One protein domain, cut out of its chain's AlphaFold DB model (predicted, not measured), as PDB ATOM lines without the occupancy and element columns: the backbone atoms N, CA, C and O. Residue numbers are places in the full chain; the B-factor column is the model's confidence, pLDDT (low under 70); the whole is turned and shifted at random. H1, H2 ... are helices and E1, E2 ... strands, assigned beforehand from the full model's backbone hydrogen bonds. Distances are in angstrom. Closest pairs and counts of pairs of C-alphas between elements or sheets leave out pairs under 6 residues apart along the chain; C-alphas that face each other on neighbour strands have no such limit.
ATOM      1  N   ALA A  32     157.049  53.788 280.798       46.62
ATOM      2  CA  ALA A  32     155.631  53.432 280.863       46.62
ATOM      3  C   ALA A  32     155.224  52.896 282.249       46.62
ATOM      4  O   ALA A  32     154.120  53.172 282.724       46.62
ATOM      5  N   ASP A  33     156.117  52.169 282.926       50.28
ATOM      6  CA  ASP A  33     155.860  51.639 284.270       50.28
ATOM      7  C   ASP A  33     155.873  52.744 285.332       50.28
ATOM      8  O   ASP A  33     155.020  52.754 286.223       50.28
ATOM      9  N   PHE A  34     156.769  53.733 285.213       50.50
ATOM     10  CA  PHE A  34     156.792  54.873 286.134       50.50
ATOM     11  C   PHE A  34     155.492  55.682 286.063       50.50
ATOM     12  O   PHE A  34     154.897  55.995 287.095       50.50
ATOM     13  N   ALA A  35     155.004  55.966 284.855       54.09
ATOM     14  CA  ALA A  35     153.753  56.691 284.681       54.09
ATOM     15  C   ALA A  35     152.564  55.916 285.290       54.09
ATOM     16  O   ALA A  35     151.656  56.512 285.862       54.09
ATOM     17  N   ARG A  36     152.546  54.579 285.204       60.69
ATOM     18  CA  ARG A  36     151.450  53.761 285.761       60.69
ATOM     19  C   ARG A  36     151.440  53.748 287.287       60.69
ATOM     20  O   ARG A  36     150.367  53.709 287.893       60.69
ATOM     21  N   SER A  37     152.613  53.811 287.908       68.12
ATOM     22  CA  SER A  37     152.769  53.780 289.364       68.12
ATOM     23  C   SER A  37     152.621  55.137 290.042       68.12
ATOM     24  O   SER A  37     152.496  55.158 291.266       68.12
ATOM     25  N   TYR A  38     152.584  56.251 289.306       73.00
ATOM     26  CA  TYR A  38     152.504  57.593 289.884       73.00
ATOM     27  C   TYR A  38     151.472  58.481 289.181       73.00
ATOM     28  O   TYR A  38     151.262  58.386 287.980       73.00
ATOM     29  N   TYR A  39     150.846  59.382 289.928       72.94
ATOM     30  CA  TYR A  39     150.065  60.488 289.389       72.94
ATOM     31  C   TYR A  39     150.727  61.811 289.744       72.94
ATOM     32  O   TYR A  39     151.415  61.927 290.759       72.94
ATOM     33  N   TYR A  40     150.521  62.809 288.899       72.81
ATOM     34  CA  TYR A  40     150.961  64.170 289.136       72.81
ATOM     35  C   TYR A  40     149.820  64.970 289.769       72.81
ATOM     36  O   TYR A  40     148.738  65.066 289.185       72.81
ATOM     37  N   ASP A  41     150.062  65.549 290.948       70.56
ATOM     38  CA  ASP A  41     149.159  66.524 291.556       70.56
ATOM     39  C   ASP A  41     149.610  67.941 291.164       70.56
ATOM     40  O   ASP A  41     150.689  68.402 291.560       70.56
ATOM     41  N   PRO A  42     148.823  68.661 290.349       61.22
ATOM     42  CA  PRO A  42     149.177  70.013 289.947       61.22
ATOM     43  C   PRO A  42     149.000  71.043 291.068       61.22
ATOM     44  O   PRO A  42     149.591  72.119 290.968       61.22
ATOM     45  N   SER A  43     148.248  70.732 292.131       64.94
ATOM     46  CA  SER A  43     148.008  71.640 293.264       64.94
ATOM     47  C   SER A  43     149.303  71.975 294.002       64.94
ATOM     48  O   SER A  43     149.470  73.086 294.502       64.94
ATOM     49  N   ASP A  44     150.244  71.032 294.038       74.81
ATOM     50  CA  ASP A  44     151.538  71.185 294.705       74.81
ATOM     51  C   ASP A  44     152.750  70.811 293.835       74.81
ATOM     52  O   ASP A  44     153.893  70.879 294.295       74.81
ATOM     53  N   ARG A  45     152.505  70.482 292.560       70.62
ATOM     54  CA  ARG A  45     153.501  70.145 291.535       70.62
ATOM     55  C   ARG A  45     154.347  68.913 291.871       70.62
ATOM     56  O   ARG A  45     155.519  68.865 291.486       70.62
ATOM     57  N   LYS A  46     153.785  67.918 292.561       77.75
ATOM     58  CA  LYS A  46     154.494  66.689 292.960       77.75
ATOM     59  C   LYS A  46     153.926  65.432 292.311       77.75
ATOM     60  O   LYS A  46     152.791  65.396 291.846       77.75
ATOM     61  N   TYR A  47     154.750  64.385 292.300       74.88
ATOM     62  CA  TYR A  47     154.345  63.037 291.916       74.88
ATOM     63  C   TYR A  47     154.026  62.210 293.158       74.88
ATOM     64  O   TYR A  47     154.784  62.202 294.130       74.88
ATOM     65  N   TYR A  48     152.923  61.478 293.092       76.62
ATOM     66  CA  TYR A  48     152.381  60.660 294.165       76.62
ATOM     67  C   TYR A  48     152.132  59.249 293.671       76.62
ATOM     68  O   TYR A  48     151.725  59.056 292.532       76.62
ATOM     69  N   HIS A  49     152.346  58.244 294.516       75.62
ATOM     70  CA  HIS A  49     152.109  56.860 294.114       75.62
ATOM     71  C   HIS A  49     150.610  56.621 293.840       75.62
ATOM     72  O   HIS A  49     149.754  56.995 294.646       75.62
ATOM     73  N   ASN A  50     150.284  55.982 292.713       67.81
ATOM     74  CA  ASN A  50     148.913  55.774 292.226       67.81
ATOM     75  C   ASN A  50     148.073  54.899 293.178       67.81
ATOM     76  O   ASN A  50     146.849  55.045 293.237       67.81
ATOM     77  N   GLY A  51     148.714  54.042 293.984       66.44
ATOM     78  CA  GLY A  51     148.033  53.204 294.978       66.44
ATOM     79  C   GLY A  51     146.913  52.362 294.349       66.44
ATOM     80  O   GLY A  51     147.091  51.808 293.269       66.44
ATOM     81  N   SER A  52     145.753  52.289 295.006       56.94
ATOM     82  CA  SER A  52     144.580  51.523 294.540       56.94
ATOM     83  C   SER A  52     143.732  52.223 293.466       56.94
ATOM     84  O   SER A  52     142.720  51.665 293.053       56.94
ATOM     85  N   PHE A  53     144.122  53.419 293.012       59.97
ATOM     86  CA  PHE A  53     143.385  54.207 292.012       59.97
ATOM     87  C   PHE A  53     144.236  54.472 290.755       59.97
ATOM     88  O   PHE A  53     144.475  55.628 290.406       59.97
ATOM     89  N   PRO A  54     144.768  53.436 290.082       65.31
ATOM     90  CA  PRO A  54     145.640  53.636 288.934       65.31
ATOM     91  C   PRO A  54     144.909  54.350 287.793       65.31
ATOM     92  O   PRO A  54     143.729  54.088 287.547       65.31
ATOM     93  N   CYS A  55     145.624  55.200 287.051       69.25
ATOM     94  CA  CYS A  55     145.143  55.610 285.736       69.25
ATOM     95  C   CYS A  55     145.072  54.362 284.846       69.25
ATOM     96  O   CYS A  55     146.095  53.773 284.485       69.25
ATOM     97  N   SER A  56     143.861  53.927 284.522       63.44
ATOM     98  CA  SER A  56     143.619  52.736 283.719       63.44
ATOM     99  C   SER A  56     143.022  53.143 282.374       63.44
ATOM    100  O   SER A  56     142.187  54.040 282.296       63.44
ATOM    101  N   ALA A  57     143.530  52.547 281.295       64.25
ATOM    102  CA  ALA A  57     143.162  52.921 279.938       64.25
ATOM    103  C   ALA A  57     141.825  52.288 279.549       64.25
ATOM    104  O   ALA A  57     141.769  51.106 279.220       64.25
ATOM    105  N   TYR A  58     140.779  53.100 279.552       62.03
ATOM    106  CA  TYR A  58     139.461  52.846 278.974       62.03
ATOM    107  C   TYR A  58     138.992  54.195 278.376       62.03
ATOM    108  O   TYR A  58     139.757  55.142 278.500       62.03
ATOM    109  N   ASP A  59     137.900  54.258 277.606       60.88
ATOM    110  CA  ASP A  59     137.321  55.444 276.913       60.88
ATOM    111  C   ASP A  59     138.197  56.709 276.703       60.88
ATOM    112  O   ASP A  59     138.680  57.346 277.638       60.88
ATOM    113  N   TRP A  60     138.358  57.140 275.447       68.75
ATOM    114  CA  TRP A  60     139.220  58.272 275.087       68.75
ATOM    115  C   TRP A  60     138.486  59.369 274.320       68.75
ATOM    116  O   TRP A  60     137.526  59.103 273.596       68.75
ATOM    117  N   GLU A  61     138.993  60.592 274.441       76.25
ATOM    118  CA  GLU A  61     138.529  61.754 273.694       76.25
ATOM    119  C   GLU A  61     139.693  62.554 273.100       76.25
ATOM    120  O   GLU A  61     140.827  62.528 273.591       76.25
ATOM    121  N   LEU A  62     139.390  63.268 272.015       77.56
ATOM    122  CA  LEU A  62     140.285  64.245 271.403       77.56
ATOM    123  C   LEU A  62     139.862  65.632 271.873       77.56
ATOM    124  O   LEU A  62     138.840  66.133 271.392       77.56
ATOM    125  N   PRO A  63     140.609  66.266 272.788       75.38
ATOM    126  CA  PRO A  63     140.336  67.647 273.150       75.38
ATOM    127  C   PRO A  63     140.563  68.579 271.952       75.38
ATOM    128  O   PRO A  63     141.297  68.271 271.007       75.38
ATOM    129  N   ALA A  64     139.933  69.754 272.000       77.81
ATOM    130  CA  ALA A  64     140.187  70.808 271.027       77.81
ATOM    131  C   ALA A  64     141.652  71.276 271.105       77.81
ATOM    132  O   ALA A  64     142.236  71.359 272.183       77.81
ATOM    133  N   TRP A  65     142.235  71.589 269.947       75.69
ATOM    134  CA  TRP A  65     143.637  71.975 269.814       75.69
ATOM    135  C   TRP A  65     143.787  73.484 269.519       75.69
ATOM    136  O   TRP A  65     143.018  73.988 268.693       75.69
ATOM    137  N   PRO A  66     144.767  74.209 270.107       79.25
ATOM    138  CA  PRO A  66     145.772  73.765 271.080       79.25
ATOM    139  C   PRO A  66     145.192  73.492 272.467       79.25
ATOM    140  O   PRO A  66     144.265  74.169 272.905       79.25
ATOM    141  N   ILE A  67     145.774  72.514 273.158       76.25
ATOM    142  CA  ILE A  67     145.410  72.203 274.540       76.25
ATOM    143  C   ILE A  67     146.231  73.128 275.440       76.25
ATOM    144  O   ILE A  67     147.388  72.852 275.741       76.25
ATOM    145  N   ASP A  68     145.653  74.252 275.842       74.12
ATOM    146  CA  ASP A  68     146.274  75.200 276.771       74.12
ATOM    147  C   ASP A  68     145.926  74.880 278.233       74.12
ATOM    148  O   ASP A  68     146.716  75.147 279.147       74.12
ATOM    149  N   LYS A  69     144.773  74.240 278.451       75.81
ATOM    150  CA  LYS A  69     144.323  73.766 279.756       75.81
ATOM    151  C   LYS A  69     143.619  72.411 279.698       75.81
ATOM    152  O   LYS A  69     142.970  72.081 278.710       75.81
ATOM    153  N   LEU A  70     143.704  71.661 280.794       73.88
ATOM    154  CA  LEU A  70     142.882  70.473 281.025       73.88
ATOM    155  C   LEU A  70     142.249  70.548 282.411       73.88
ATOM    156  O   LEU A  70     142.959  70.681 283.413       73.88
ATOM    157  N   ASP A  71     140.927  70.416 282.431       73.00
ATOM    158  CA  ASP A  71     140.113  70.379 283.639       73.00
ATOM    159  C   ASP A  71     139.610  68.944 283.835       73.00
ATOM    160  O   ASP A  71     138.701  68.488 283.144       73.00
ATOM    161  N   ASN A  72     140.209  68.208 284.775       72.69
ATOM    162  CA  ASN A  72     139.731  66.876 285.135       72.69
ATOM    163  C   ASN A  72     138.535  66.991 286.096       72.69
ATOM    164  O   ASN A  72     138.681  66.840 287.311       72.69
ATOM    165  N   LEU A  73     137.342  67.251 285.550       70.94
ATOM    166  CA  LEU A  73     136.079  67.293 286.305       70.94
ATOM    167  C   LEU A  73     135.593  65.911 286.757       70.94
ATOM    168  O   LEU A  73     134.614  65.804 287.502       70.94
ATOM    169  N   CYS A  74     136.296  64.846 286.368       69.56
ATOM    170  CA  CYS A  74     136.102  63.513 286.901       69.56
ATOM    171  C   CYS A  74     136.590  63.491 288.364       69.56
ATOM    172  O   CYS A  74     137.621  62.912 288.676       69.56
ATOM    173  N   ASN A  75     135.865  64.121 289.296       69.06
ATOM    174  CA  ASN A  75     136.237  64.253 290.718       69.06
ATOM    175  C   ASN A  75     136.476  62.909 291.437       69.06
ATOM    176  O   ASN A  75     136.978  62.875 292.557       69.06
ATOM    177  N   THR A  76     136.117  61.797 290.799       70.00
ATOM    178  CA  THR A  76     136.294  60.429 291.285       70.00
ATOM    179  C   THR A  76     137.325  59.622 290.489       70.00
ATOM    180  O   THR A  76     137.572  58.469 290.837       70.00
ATOM    181  N   ARG A  77     137.927  60.178 289.423       72.50
ATOM    182  CA  ARG A  77     138.781  59.435 288.479       72.50
ATOM    183  C   ARG A  77     140.007  60.231 288.041       72.50
ATOM    184  O   ARG A  77     139.986  61.452 287.923       72.50
ATOM    185  N   ARG A  78     141.095  59.512 287.780       74.94
ATOM    186  CA  ARG A  78     142.300  60.075 287.165       74.94
ATOM    187  C   ARG A  78     142.229  59.914 285.653       74.94
ATOM    188  O   ARG A  78     141.663  58.929 285.174       74.94
ATOM    189  N   VAL A  79     142.815  60.861 284.931       78.19
ATOM    190  CA  VAL A  79     142.847  60.845 283.465       78.19
ATOM    191  C   VAL A  79     144.277  60.741 282.966       78.19
ATOM    192  O   VAL A  79     145.189  61.349 283.529       78.19
ATOM    193  N   TRP A  80     144.471  59.952 281.918       82.00
ATOM    194  CA  TRP A  80     145.708  59.947 281.155       82.00
ATOM    195  C   TRP A  80     145.684  61.094 280.162       82.00
ATOM    196  O   TRP A  80     144.720  61.222 279.412       82.00
ATOM    197  N   LEU A  81     146.751  61.882 280.129       82.19
ATOM    198  CA  LEU A  81     147.066  62.725 278.985       82.19
ATOM    199  C   LEU A  81     148.255  62.106 278.258       82.19
ATOM    200  O   LEU A  81     149.344  61.992 278.829       82.19
ATOM    201  N   HIS A  82     148.006  61.707 277.018       83.44
ATOM    202  CA  HIS A  82     148.995  61.133 276.121       83.44
ATOM    203  C   HIS A  82     149.619  62.233 275.277       83.44
ATOM    204  O   HIS A  82     148.890  63.048 274.718       83.44
ATOM    205  N   GLU A  83     150.946  62.244 275.164       82.94
ATOM    206  CA  GLU A  83     151.662  63.189 274.299       82.94
ATOM    207  C   GLU A  83     151.177  63.043 272.853       82.94
ATOM    208  O   GLU A  83     150.743  64.015 272.242       82.94
ATOM    209  N   ASN A  84     151.144  61.813 272.333       83.81
ATOM    210  CA  ASN A  84     150.779  61.544 270.946       83.81
ATOM    211  C   ASN A  84     149.398  60.882 270.797       83.81
ATOM    212  O   ASN A  84     148.921  60.149 271.666       83.81
ATOM    213  N   LEU A  85     148.775  61.085 269.630       85.62
ATOM    214  CA  LEU A  85     147.474  60.497 269.264       85.62
ATOM    215  C   LEU A  85     147.483  58.962 269.180       85.62
ATOM    216  O   LEU A  85     146.445  58.314 269.253       85.62
ATOM    217  N   ASP A  86     148.645  58.354 268.995       84.31
ATOM    218  CA  ASP A  86     148.811  56.902 268.972       84.31
ATOM    219  C   ASP A  86     149.144  56.323 270.359       84.31
ATOM    220  O   ASP A  86     149.398  55.123 270.474       84.31
ATOM    221  N   LYS A  87     149.088  57.151 271.417       78.62
ATOM    222  CA  LYS A  87     149.433  56.802 272.807       78.62
ATOM    223  C   LYS A  87     150.894  56.374 272.974       78.62
ATOM    224  O   LYS A  87     151.216  55.566 273.844       78.62
ATOM    225  N   THR A  88     151.769  56.882 272.110       82.00
ATOM    226  CA  THR A  88     153.221  56.759 272.257       82.00
ATOM    227  C   THR A  88     153.811  58.020 272.893       82.00
ATOM    228  O   THR A  88     153.152  59.059 272.975       82.00
ATOM    229  N   GLY A  89     155.072  57.952 273.320       81.25
ATOM    230  CA  GLY A  89     155.755  59.066 273.979       81.25
ATOM    231  C   GLY A  89     155.507  59.104 275.486       81.25
ATOM    232  O   GLY A  89     155.395  58.061 276.136       81.25
ATOM    233  N   HIS A  90     155.487  60.308 276.052       80.00
ATOM    234  CA  HIS A  90     155.303  60.531 277.476       80.00
ATOM    235  C   HIS A  90     153.824  60.608 277.853       80.00
ATOM    236  O   HIS A  90     153.079  61.449 277.356       80.00
ATOM    237  N   ASP A  91     153.433  59.836 278.859       80.88
ATOM    238  CA  ASP A  91     152.094  59.902 279.434       80.88
ATOM    239  C   ASP A  91     152.142  60.493 280.839       80.88
ATOM    240  O   ASP A  91     153.030  60.178 281.638       80.88
ATOM    241  N   ILE A  92     151.144  61.308 281.178       78.50
ATOM    242  CA  ILE A  92     150.949  61.782 282.549       78.50
ATOM    243  C   ILE A  92     149.576  61.395 283.077       78.50
ATOM    244  O   ILE A  92     148.549  61.564 282.421       78.50
ATOM    245  N   CYS A  93     149.574  60.901 284.308       80.25
ATOM    246  CA  CYS A  93     148.368  60.587 285.052       80.25
ATOM    247  C   CYS A  93     147.970  61.814 285.887       80.25
ATOM    248  O   CYS A  93     148.737  62.253 286.747       80.25
ATOM    249  N   ILE A  94     146.801  62.393 285.612       77.44
ATOM    250  CA  ILE A  94     146.337  63.661 286.190       77.44
ATOM    251  C   ILE A  94     145.305  63.387 287.288       77.44
ATOM    252  O   ILE A  94     144.349  62.632 287.088       77.44
ATOM    253  N   SER A  95     145.499  64.015 288.450       73.88
ATOM    254  CA  SER A  95     144.600  63.921 289.607       73.88
ATOM    255  C   SER A  95     143.145  64.307 289.297       73.88
ATOM    256  O   SER A  95     142.905  65.148 288.429       73.88
ATOM    257  N   PRO A  96     142.158  63.753 290.031       74.56
ATOM    258  CA  PRO A  96     140.774  64.233 290.004       74.56
ATOM    259  C   PRO A  96     140.685  65.706 290.424       74.56
ATOM    260  O   PRO A  96     141.498  66.163 291.229       74.56
ATOM    261  N   GLY A  97     139.702  66.448 289.911       70.12
ATOM    262  CA  GLY A  97     139.425  67.834 290.318       70.12
ATOM    263  C   GLY A  97     140.539  68.830 289.981       70.12
ATOM    264  O   GLY A  97     140.568  69.942 290.505       70.12
ATOM    265  N   SER A  98     141.486  68.423 289.138       67.62
ATOM    266  CA  SER A  98     142.667  69.206 288.803       67.62
ATOM    267  C   SER A  98     142.422  70.103 287.598       67.62
ATOM    268  O   SER A  98     141.996  69.622 286.551       67.62
ATOM    269  N   ILE A  99     142.764  71.383 287.744       63.41
ATOM    270  CA  ILE A  99     142.817  72.378 286.666       63.41
ATOM    271  C   ILE A  99     144.290  72.625 286.353       63.41
ATOM    272  O   ILE A  99     145.062  72.988 287.247       63.41
ATOM    273  N   ARG A 100     144.710  72.415 285.105       67.44
ATOM    274  CA  ARG A 100     146.125  72.514 284.724       67.44
ATOM    275  C   ARG A 100     146.334  73.363 283.481       67.44
ATOM    276  O   ARG A 100     145.645  73.153 282.497       67.44
ATOM    277  N   ILE A 101     147.364  74.220 283.505       61.50
ATOM    278  CA  ILE A 101     148.028  74.731 282.293       61.50
ATOM    279  C   ILE A 101     148.921  73.617 281.751       61.50
ATOM    280  O   ILE A 101     149.794  73.102 282.462       61.50
ATOM    281  N   ILE A 102     148.666  73.213 280.518       70.56
ATOM    282  CA  ILE A 102     149.283  72.040 279.905       70.56
ATOM    283  C   ILE A 102     150.717  72.393 279.466       70.56
ATOM    284  O   ILE A 102     150.935  73.468 278.910       70.56
ATOM    285  N   PRO A 103     151.733  71.550 279.750       71.38
ATOM    286  CA  PRO A 103     153.088  71.775 279.264       71.38
ATOM    287  C   PRO A 103     153.113  71.811 277.741       71.38
ATOM    288  O   PRO A 103     152.312  71.144 277.088       71.38
ATOM    289  N   GLU A 104     154.082  72.523 277.179       78.31
ATOM    290  CA  GLU A 104     154.199  72.704 275.728       78.31
ATOM    291  C   GLU A 104     154.245  71.367 274.964       78.31
ATOM    292  O   GLU A 104     153.570  71.214 273.951       78.31
ATOM    293  N   GLN A 105     154.918  70.355 275.525       76.44
ATOM    294  CA  GLN A 105     154.994  68.983 274.989       76.44
ATOM    295  C   GLN A 105     153.650  68.227 274.949       76.44
ATOM    296  O   GLN A 105     153.591  67.102 274.500       76.44
ATOM    297  N   TYR A 106     152.574  68.802 275.475       77.25
ATOM    298  CA  TYR A 106     151.214  68.264 275.390       77.25
ATOM    299  C   TYR A 106     150.250  69.277 274.752       77.25
ATOM    300  O   TYR A 106     149.055  69.023 274.653       77.25
ATOM    301  N   SER A 107     150.754  70.444 274.330       78.31
ATOM    302  CA  SER A 107     149.973  71.505 273.684       78.31
ATOM    303  C   SER A 107     149.806  71.269 272.175       78.31
ATOM    304  O   SER A 107     149.310  72.142 271.464       78.31
ATOM    305  N   HIS A 108     150.223  70.106 271.665       80.06
ATOM    306  CA  HIS A 108     150.029  69.618 270.294       80.06
ATOM    307  C   HIS A 108     148.845  68.621 270.225       80.06
ATOM    308  O   HIS A 108     148.208  68.388 271.253       80.06
ATOM    309  N   PRO A 109     148.463  68.067 269.055       83.25
ATOM    310  CA  PRO A 109     147.428  67.037 269.013       83.25
ATOM    311  C   PRO A 109     147.792  65.868 269.939       83.25
ATOM    312  O   PRO A 109     148.856  65.272 269.786       83.25
ATOM    313  N   ALA A 110     146.900  65.580 270.884       82.25
ATOM    314  CA  ALA A 110     147.065  64.634 271.985       82.25
ATOM    315  C   ALA A 110     145.711  63.974 272.310       82.25
ATOM    316  O   ALA A 110     144.669  64.409 271.813       82.25
ATOM    317  N   ILE A 111     145.720  62.914 273.122       82.50
ATOM    318  CA  ILE A 111     144.507  62.190 273.541       82.50
ATOM    319  C   ILE A 111     144.393  62.186 275.058       82.50
ATOM    320  O   ILE A 111     145.381  61.976 275.765       82.50
ATOM    321  N   VAL A 112     143.163  62.339 275.544       78.00
ATOM    322  CA  VAL A 112     142.810  62.103 276.945       78.00
ATOM    323  C   VAL A 112     142.107  60.752 277.059       78.00
ATOM    324  O   VAL A 112     141.251  60.438 276.235       78.00
ATOM    325  N   ALA A 113     142.460  59.939 278.056       77.25
ATOM    326  CA  ALA A 113     141.787  58.665 278.337       77.25
ATOM    327  C   ALA A 113     141.354  58.554 279.808       77.25
ATOM    328  O   ALA A 113     142.086  58.970 280.711       77.25
ATOM    329  N   VAL A 114     140.172  57.977 280.053       67.81
ATOM    330  CA  VAL A 114     139.517  57.905 281.371       67.81
ATOM    331  C   VAL A 114     139.085  56.468 281.686       67.81
ATOM    332  O   VAL A 114     138.546  55.769 280.842       67.81
ATOM    333  N   GLY A 115     139.259  56.011 282.930       62.47
ATOM    334  CA  GLY A 115     138.819  54.674 283.360       62.47
ATOM    335  C   GLY A 115     137.341  54.313 283.050       62.47
ATOM    336  O   GLY A 115     136.482  55.183 282.923       62.47
TER     337      GLY A 115
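What this domain is: This is residues 32 to 115 of the 121 residues of an uncharacterized protein of Streptomyces sp. BK447 (UniProt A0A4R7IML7). With little regular structure, a small sheet, E5-E4-E7, lies near the middle, the hairpin E1-E2 beside its E5 edge and the pair E3-E6 apart from it. The 84 printed residues hold H1 E1 E2 E3 E4 E5 E6 E7, mostly strand, with 32 in named elements; each sheet is antiparallel. The whole is compact, radius of gyration of the C-alphas 11.5 A, and spans 31 by 24 by 20 A.

Where its parts are: H1 is residues 32 to 37, from C-alpha 32 at (155.631, 53.432, 280.863). E1 is 38 to 41, E2 46 to 49, E3 69 to 71, E4 79 to 82, E5 91 to 94, E6 99 to 101 and E7 111 to 114, 10.2 A long, ending at (139.517, 57.905, 281.371).

How they stand to each other: H1 only grazes the sheet; both its O i to N i+4 pairs are within hydrogen-bond range. Within hydrogen-bond range are N 39 and O 48 of the neighbours E1 and E2 at 2.8 A, N 94 and O 79 of E5 and E4 at 2.8 A, N 80 and O 113 of E4 and E7 at 2.8 A, and N 70 and O 100 of E3 and E6 at 3.0 A. The closest C-alphas of E1 and E5, Tyr 39 and Cys 93, are 4.7 A apart.

The domain as a whole: The printed part has no cut. The E2 to E3 link is long; its residues 60 to 61 pair antiparallel with 112 to 113 of E7. Mean pLDDT of the printed part is 72.4, with 27 residues under 70.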